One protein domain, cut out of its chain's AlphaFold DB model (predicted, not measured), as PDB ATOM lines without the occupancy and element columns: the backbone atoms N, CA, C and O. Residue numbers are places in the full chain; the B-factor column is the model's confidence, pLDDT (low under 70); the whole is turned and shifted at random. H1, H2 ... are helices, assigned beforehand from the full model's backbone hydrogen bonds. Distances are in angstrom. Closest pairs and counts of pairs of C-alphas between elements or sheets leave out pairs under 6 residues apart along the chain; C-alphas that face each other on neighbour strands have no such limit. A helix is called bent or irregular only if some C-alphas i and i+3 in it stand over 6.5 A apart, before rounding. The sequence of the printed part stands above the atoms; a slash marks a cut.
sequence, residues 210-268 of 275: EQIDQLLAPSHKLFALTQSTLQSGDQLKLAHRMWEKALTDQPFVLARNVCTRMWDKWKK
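This is residues 210 to 268 of the 275 residues of an uncharacterized protein of Fomitopsis rosea (UniProt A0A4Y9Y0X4). Three helices are joined end to end in an open, flat U: H2 makes the short base, H1 is a long arm splayed outward from one end of it, and H3 is a second arm nearly square to the other end. The space between the two arms is empty, and H1 has a kink of 46 degrees near residue 217. The printed part has 59 residues with three named helices, in the order H1, H2, H3, and no named strand; the class is all helix. The whole is extended, with a radius of gyration of the C-alphas of 19.0 A and spans of 51 by 33 by 9 A.

H1, the longest helix, covers residues 210 to 231 and measures 29.3 A from first to last C-alpha, starting at C-alpha 210 (-60.472, -23.574, 23.565). It is irregular: C-alphas 215 and 218 are 7.2 A apart. H2 covers residues 234 to 246, 17.8 A long, with C-alpha 234 at (-31.038, -36.537, 15.956). H3 covers residues 250 to 268, 26.9 A long, and ends at C-alpha 268 (-18.582, -0.330, 6.053).

H1 and H2 are close but not clearly touching; their closest C-alphas, those of Thr 229 and Gln 235, are 5.9 A apart. They run the same way at a steep tilt of 58 degrees. H2 and H3 are also close but not clearly touching, with the closest C-alphas, those of Lys 245 and Pro 251, 7.0 A apart. Their lines are about perpendicular, at 82 degrees. H1 and H3 are apart. In H2 and H3 every O i to N i+4 pair is within hydrogen-bond range; in H1 16 of 18 are.

The C-alphas farthest apart, those of Glu 210 and Lys 267, are 51.7 A from each other. The printed part has no cut, and both links are tight. The mean pLDDT of the printed part is 91.0, and no printed residue is under 70.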
ATOM      1  N   GLU A 210     -60.800 -23.746  24.986       88.75
ATOM      2  CA  GLU A 210     -60.472 -23.574  23.565       88.75
ATOM      3  C   GLU A 210     -59.427 -22.472  23.366       88.75
ATOM      4  O   GLU A 210     -58.515 -22.613  22.556       88.75
ATOM      5  N   GLN A 211     -59.518 -21.389  24.141       86.69
ATOM      6  CA  GLN A 211     -58.547 -20.295  24.087       86.69
ATOM      7  C   GLN A 211     -57.197 -20.703  24.683       86.69
ATOM      8  O   GLN A 211     -56.157 -20.380  24.114       86.69
ATOM      9  N   ILE A 212     -57.201 -21.426  25.806       86.94
ATOM     10  CA  ILE A 212     -55.990 -21.965  26.436       86.94
ATOM     11  C   ILE A 212     -55.316 -22.964  25.492       86.94
ATOM     12  O   ILE A 212     -54.113 -22.861  25.277       86.94
ATOM     13  N   ASP A 213     -56.074 -23.868  24.872       90.56
ATOM     14  CA  ASP A 213     -55.559 -24.850  23.917       90.56
ATOM     15  C   ASP A 213     -54.977 -24.165  22.679       90.56
ATOM     16  O   ASP A 213     -53.891 -24.525  22.228       90.56
ATOM     17  N   GLN A 214     -55.641 -23.134  22.149       91.56
ATOM     18  CA  GLN A 214     -55.107 -22.334  21.045       91.56
ATOM     19  C   GLN A 214     -53.824 -21.593  21.438       91.56
ATOM     20  O   GLN A 214     -52.861 -21.584  20.668       91.56
ATOM     21  N   LEU A 215     -53.782 -21.010  22.636       90.62
ATOM     22  CA  LEU A 215     -52.618 -20.291  23.149       90.62
ATOM     23  C   LEU A 215     -51.437 -21.236  23.429       90.62
ATOM     24  O   LEU A 215     -50.287 -20.875  23.191       90.62
ATOM     25  N   LEU A 216     -51.711 -22.461  23.882       94.31
ATOM     26  CA  LEU A 216     -50.709 -23.491  24.152       94.31
ATOM     27  C   LEU A 216     -50.380 -24.361  22.932       94.31
ATOM     28  O   LEU A 216     -49.409 -25.120  22.976       94.31
ATOM     29  N   ALA A 217     -51.114 -24.248  21.823       93.94
ATOM     30  CA  ALA A 217     -50.881 -25.045  20.619       93.94
ATOM     31  C   ALA A 217     -49.425 -24.980  20.108       93.94
ATOM     32  O   ALA A 217     -48.881 -26.032  19.750       93.94
ATOM     33  N   PRO A 218     -48.733 -23.820  20.096       93.12
ATOM     34  CA  PRO A 218     -47.315 -23.761  19.737       93.12
ATOM     35  C   PRO A 218     -46.423 -24.540  20.710       93.12
ATOM     36  O   PRO A 218     -45.517 -25.247  20.273       93.12
ATOM     37  N   SER A 219     -46.708 -24.472  22.014       90.38
ATOM     38  CA  SER A 219     -45.980 -25.219  23.043       90.38
ATOM     39  C   SER A 219     -46.147 -26.722  22.846       90.38
ATOM     40  O   SER A 219     -45.158 -27.448  22.849       90.38
ATOM     41  N   HIS A 220     -47.366 -27.198  22.578       93.12
ATOM     42  CA  HIS A 220     -47.608 -28.608  22.264       93.12
ATOM     43  C   HIS A 220     -46.857 -29.061  21.007       93.12
ATOM     44  O   HIS A 220     -46.257 -30.135  21.011       93.12
ATOM     45  N   LYS A 221     -46.815 -28.232  19.952       93.25
ATOM     46  CA  LYS A 221     -46.017 -28.522  18.748       93.25
ATOM     47  C   LYS A 221     -44.522 -28.596  19.055       93.25
ATOM     48  O   LYS A 221     -43.859 -29.515  18.584       93.25
ATOM     49  N   LEU A 222     -43.991 -27.673  19.858       88.06
ATOM     50  CA  LEU A 222     -42.590 -27.696  20.284       88.06
ATOM     51  C   LEU A 222     -42.271 -28.934  21.123       88.06
ATOM     52  O   LEU A 222     -41.254 -29.580  20.880       88.06
ATOM     53  N   PHE A 223     -43.142 -29.307  22.062       94.31
ATOM     54  CA  PHE A 223     -42.984 -30.534  22.841       94.31
ATOM     55  C   PHE A 223     -43.008 -31.776  21.949       94.31
ATOM     56  O   PHE A 223     -42.144 -32.636  22.099       94.31
ATOM     57  N   ALA A 224     -43.917 -31.840  20.974       94.69
ATOM     58  CA  ALA A 224     -43.984 -32.942  20.019       94.69
ATOM     59  C   ALA A 224     -42.726 -33.031  19.135       94.69
ATOM     60  O   ALA A 224     -42.191 -34.120  18.935       94.69
ATOM     61  N   LEU A 225     -42.204 -31.898  18.652       92.88
ATOM     62  CA  LEU A 225     -40.943 -31.846  17.899       92.88
ATOM     63  C   LEU A 225     -39.738 -32.225  18.770       92.88
ATOM     64  O   LEU A 225     -38.828 -32.926  18.337       92.88
ATOM     65  N   THR A 226     -39.720 -31.794  20.027       88.88
ATOM     66  CA  THR A 226     -38.649 -32.153  20.966       88.88
ATOM     67  C   THR A 226     -38.678 -33.652  21.250       88.88
ATOM     68  O   THR A 226     -37.649 -34.320  21.188       88.88
ATOM     69  N   GLN A 227     -39.867 -34.210  21.473       94.62
ATOM     70  CA  GLN A 227     -40.065 -35.641  21.652       94.62
ATOM     71  C   GLN A 227     -39.638 -36.432  20.408       94.62
ATOM     72  O   GLN A 227     -38.949 -37.442  20.550       94.62
ATOM     73  N   SER A 228     -39.984 -35.974  19.201       95.62
ATOM     74  CA  SER A 228     -39.602 -36.663  17.964       95.62
ATOM     75  C   SER A 228     -38.095 -36.605  17.708       95.62
ATOM     76  O   SER A 228     -37.514 -37.621  17.342       95.62
ATOM     77  N   THR A 229     -37.440 -35.471  17.979       95.12
ATOM     78  CA  THR A 229     -35.977 -35.328  17.839       95.12
ATOM     79  C   THR A 229     -35.186 -36.115  18.889       95.12
ATOM     80  O   THR A 229     -34.060 -36.544  18.621       95.12
ATOM     81  N   LEU A 230     -35.769 -36.342  20.071       93.12
ATOM     82  CA  LEU A 230     -35.240 -37.261  21.081       93.12
ATOM     83  C   LEU A 230     -35.384 -38.721  20.635       93.12
ATOM     84  O   LEU A 230     -34.416 -39.473  20.705       93.12
ATOM     85  N   GLN A 231     -36.560 -39.114  20.139       94.44
ATOM     86  CA  GLN A 231     -36.817 -40.482  19.671       94.44
ATOM     87  C   GLN A 231     -36.013 -40.847  18.417       94.44
ATOM     88  O   GLN A 231     -35.525 -41.969  18.316       94.44
ATOM     89  N   SER A 232     -35.830 -39.914  17.479       96.50
ATOM     90  CA  SER A 232     -35.019 -40.132  16.272       96.50
ATOM     91  C   SER A 232     -33.512 -40.186  16.556       96.50
ATOM     92  O   SER A 232     -32.717 -40.586  15.695       96.50
ATOM     93  N   GLY A 233     -33.107 -39.766  17.761       94.62
ATOM     94  CA  GLY A 233     -31.715 -39.622  18.161       94.62
ATOM     95  C   GLY A 233     -30.987 -38.495  17.429       94.62
ATOM     96  O   GLY A 233     -29.762 -38.430  17.491       94.62
ATOM     97  N   ASP A 234     -31.689 -37.601  16.727       93.00
ATOM     98  CA  ASP A 234     -31.038 -36.537  15.956       93.00
ATOM     99  C   ASP A 234     -30.358 -35.507  16.861       93.00
ATOM    100  O   ASP A 234     -29.284 -35.016  16.519       93.00
ATOM    101  N   GLN A 235     -30.909 -35.262  18.055       89.06
ATOM    102  CA  GLN A 235     -30.251 -34.463  19.098       89.06
ATOM    103  C   GLN A 235     -28.916 -35.090  19.527       89.06
ATOM    104  O   GLN A 235     -27.906 -34.397  19.621       89.06
ATOM    105  N   LEU A 236     -28.880 -36.414  19.717       89.88
ATOM    106  CA  LEU A 236     -27.653 -37.146  20.051       89.88
ATOM    107  C   LEU A 236     -26.649 -37.127  18.894       89.88
ATOM    108  O   LEU A 236     -25.467 -36.894  19.122       89.88
ATOM    109  N   LYS A 237     -27.104 -37.309  17.646       91.81
ATOM    110  CA  LYS A 237     -26.243 -37.206  16.455       91.81
ATOM    111  C   LYS A 237     -25.661 -35.805  16.302       91.81
ATOM    112  O   LYS A 237     -24.491 -35.669  15.954       91.81
ATOM    113  N   LEU A 238     -26.459 -34.766  16.550       87.12
ATOM    114  CA  LEU A 238     -26.003 -33.381  16.518       87.12
ATOM    115  C   LEU A 238     -24.971 -33.128  17.616       87.12
ATOM    116  O   LEU A 238     -23.901 -32.614  17.311       87.12
ATOM    117  N   ALA A 239     -25.253 -33.535  18.857       85.00
ATOM    118  CA  ALA A 239     -24.325 -33.404  19.976       85.00
ATOM    119  C   ALA A 239     -23.003 -34.137  19.702       85.00
ATOM    120  O   ALA A 239     -21.932 -33.572  19.907       85.00
ATOM    121  N   HIS A 240     -23.069 -35.352  19.154       91.25
ATOM    122  CA  HIS A 240     -21.891 -36.117  18.756       91.25
ATOM    123  C   HIS A 240     -21.089 -35.406  17.661       91.25
ATOM    124  O   HIS A 240     -19.882 -35.235  17.794       91.25
ATOM    125  N   ARG A 241     -21.751 -34.917  16.605       87.38
ATOM    126  CA  ARG A 241     -21.085 -34.146  15.543       87.38
ATOM    127  C   ARG A 241     -20.483 -32.849  16.072       87.38
ATOM    128  O   ARG A 241     -19.391 -32.483  15.659       87.38
ATOM    129  N   MET A 242     -21.169 -32.149  16.974       82.19
ATOM    130  CA  MET A 242     -20.627 -30.958  17.628       82.19
ATOM    131  C   MET A 242     -19.383 -31.303  18.442       82.19
ATOM    132  O   MET A 242     -18.404 -30.572  18.358       82.19
ATOM    133  N   TRP A 243     -19.392 -32.421  19.168       90.19
ATOM    134  CA  TRP A 243     -18.247 -32.900  19.935       90.19
ATOM    135  C   TRP A 243     -17.053 -33.257  19.042       90.19
ATOM    136  O   TRP A 243     -15.954 -32.751  19.248       90.19
ATOM    137  N   GLU A 244     -17.278 -34.042  17.987       93.06
ATOM    138  CA  GLU A 244     -16.246 -34.369  16.996       93.06
ATOM    139  C   GLU A 244     -15.665 -33.109  16.352       93.06
ATOM    140  O   GLU A 244     -14.457 -33.004  16.159       93.06
ATOM    141  N   LYS A 245     -16.516 -32.127  16.031       88.56
ATOM    142  CA  LYS A 245     -16.084 -30.869  15.418       88.56
ATOM    143  C   LYS A 245     -15.408 -29.928  16.406       88.56
ATOM    144  O   LYS A 245     -14.509 -29.207  15.983       88.56
ATOM    145  N   ALA A 246     -15.772 -29.952  17.685       84.94
ATOM    146  CA  ALA A 246     -15.121 -29.170  18.735       84.94
ATOM    147  C   ALA A 246     -13.658 -29.587  18.952       84.94
ATOM    148  O   ALA A 246     -12.840 -28.752  19.319       84.94
ATOM    149  N   LEU A 247     -13.323 -30.849  18.670       89.62
ATOM    150  CA  LEU A 247     -11.949 -31.360  18.699       89.62
ATOM    151  C   LEU A 247     -11.137 -31.015  17.436       89.62
ATOM    152  O   LEU A 247      -9.958 -31.350  17.361       89.62
ATOM    153  N   THR A 248     -11.744 -30.359  16.442       93.62
ATOM    154  CA  THR A 248     -11.061 -29.897  15.223       93.62
ATOM    155  C   THR A 248     -10.900 -28.379  15.227       93.62
ATOM    156  O   THR A 248     -11.627 -27.682  15.923       93.62
ATOM    157  N   ASP A 249     -10.028 -27.839  14.372       92.88
ATOM    158  CA  ASP A 249      -9.831 -26.383  14.242       92.88
ATOM    159  C   ASP A 249     -10.971 -25.668  13.483       92.88
ATOM    160  O   ASP A 249     -11.038 -24.437  13.428       92.88
ATOM    161  N   GLN A 250     -11.903 -26.424  12.891       86.19
ATOM    162  CA  GLN A 250     -13.008 -25.899  12.078       86.19
ATOM    163  C   GLN A 250     -13.902 -24.860  12.792       86.19
ATOM    164  O   GLN A 250     -14.257 -23.868  12.147       86.19
ATOM    165  N   PRO A 251     -14.255 -25.003  14.089       83.25
ATOM    166  CA  PRO A 251     -15.040 -24.007  14.816       83.25
ATOM    167  C   PRO A 251     -14.303 -22.674  14.930       83.25
ATOM    168  O   PRO A 251     -14.917 -21.623  14.771       83.25
ATOM    169  N   PHE A 252     -12.984 -22.703  15.142       86.56
ATOM    170  CA  PHE A 252     -12.166 -21.495  15.238       86.56
ATOM    171  C   PHE A 252     -12.026 -20.797  13.886       86.56
ATOM    172  O   PHE A 252     -12.084 -19.570  13.823       86.56
ATOM    173  N   VAL A 253     -11.928 -21.555  12.789       90.50
ATOM    174  CA  VAL A 253     -11.953 -20.996  11.426       90.50
ATOM    175  C   VAL A 253     -13.302 -20.339  11.132       90.50
ATOM    176  O   VAL A 253     -13.344 -19.230  10.599       90.50
ATOM    177  N   LEU A 254     -14.411 -20.981  11.512       87.44
ATOM    178  CA  LEU A 254     -15.747 -20.412  11.340       87.44
ATOM    179  C   LEU A 254     -15.930 -19.151  12.192       87.44
ATOM    180  O   LEU A 254     -16.341 -18.124  11.660       87.44
ATOM    181  N   ALA A 255     -15.575 -19.205  13.478       87.06
ATOM    182  CA  ALA A 255     -15.646 -18.068  14.391       87.06
ATOM    183  C   ALA A 255     -14.803 -16.899  13.876       87.06
ATOM    184  O   ALA A 255     -15.293 -15.776  13.793       87.06
ATOM    185  N   ARG A 256     -13.575 -17.169  13.420       92.06
ATOM    186  CA  ARG A 256     -12.715 -16.173  12.780       92.06
ATOM    187  C   ARG A 256     -13.383 -15.575  11.548       92.06
ATOM    188  O   ARG A 256     -13.442 -14.359  11.441       92.06
ATOM    189  N   ASN A 257     -13.923 -16.387  10.643       94.88
ATOM    190  CA  ASN A 257     -14.583 -15.895   9.432       94.88
ATOM    191  C   ASN A 257     -15.832 -15.058   9.739       94.88
ATOM    192  O   ASN A 257     -16.068 -14.051   9.073       94.88
ATOM    193  N   VAL A 258     -16.618 -15.451  10.745       91.25
ATOM    194  CA  VAL A 258     -17.780 -14.685  11.214       91.25
ATOM    195  C   VAL A 258     -17.325 -13.357  11.807       91.25
ATOM    196  O   VAL A 258     -17.820 -12.324  11.369       91.25
ATOM    197  N   CYS A 259     -16.346 -13.357  12.713       90.06
ATOM    198  CA  CYS A 259     -15.790 -12.138  13.300       90.06
ATOM    199  C   CYS A 259     -15.203 -11.205  12.235       90.06
ATOM    200  O   CYS A 259     -15.491 -10.014  12.261       90.06
ATOM    201  N   THR A 260     -14.464 -11.731  11.254       94.75
ATOM    202  CA  THR A 260     -13.931 -10.940  10.134       94.75
ATOM    203  C   THR A 260     -15.059 -10.321   9.314       94.75
ATOM    204  O   THR A 260     -15.051  -9.120   9.076       94.75
ATOM    205  N   ARG A 261     -16.091 -11.093   8.944       94.12
ATOM    206  CA  ARG A 261     -17.245 -10.561   8.197       94.12
ATOM    207  C   ARG A 261     -18.031  -9.528   8.995       94.12
ATOM    208  O   ARG A 261     -18.514  -8.558   8.417       94.12
ATOM    209  N   MET A 262     -18.195  -9.748  10.296       91.50
ATOM    210  CA  MET A 262     -18.891  -8.819  11.183       91.50
ATOM    211  C   MET A 262     -18.098  -7.517  11.321       91.50
ATOM    212  O   MET A 262     -18.679  -6.442  11.228       91.50
ATOM    213  N   TRP A 263     -16.773  -7.612  11.439       93.38
ATOM    214  CA  TRP A 263     -15.851  -6.479  11.463       93.38
ATOM    215  C   TRP A 263     -15.837  -5.700  10.145       93.38
ATOM    216  O   TRP A 263     -15.901  -4.474  10.158       93.38
ATOM    217  N   ASP A 264     -15.827  -6.391   9.006       94.94
ATOM    218  CA  ASP A 264     -15.888  -5.763   7.684       94.94
ATOM    219  C   ASP A 264     -17.228  -5.059   7.453       94.94
ATOM    220  O   ASP A 264     -17.259  -3.959   6.902       94.94
ATOM    221  N   LYS A 265     -18.342  -5.664   7.888       91.25
ATOM    222  CA  LYS A 265     -19.660  -5.015   7.855       91.25
ATOM    223  C   LYS A 265     -19.713  -3.806   8.782       91.25
ATOM    224  O   LYS A 265     -20.220  -2.770   8.378       91.25
ATOM    225  N   TRP A 266     -19.157  -3.915   9.986       91.12
ATOM    226  CA  TRP A 266     -19.099  -2.810  10.938       91.12
ATOM    227  C   TRP A 266     -18.273  -1.632  10.401       91.12
ATOM    228  O   TRP A 266     -18.717  -0.492  10.476       91.12
ATOM    229  N   LYS A 267     -17.127  -1.903   9.762       93.56
ATOM    230  CA  LYS A 267     -16.295  -0.880   9.104       93.56
ATOM    231  C   LYS A 267     -16.973  -0.188   7.923       93.56
ATOM    232  O   LYS A 267     -16.663   0.967   7.658       93.56
ATOM    233  N   LYS A 268     -17.844  -0.890   7.196       92.06
ATOM    234  CA  LYS A 268     -18.582  -0.330   6.053       92.06
ATOM    235  C   LYS A 268     -19.730   0.595   6.469       92.06
ATOM    236  O   LYS A 268     -20.248   1.290   5.606       92.06
TER     237      LYS A 268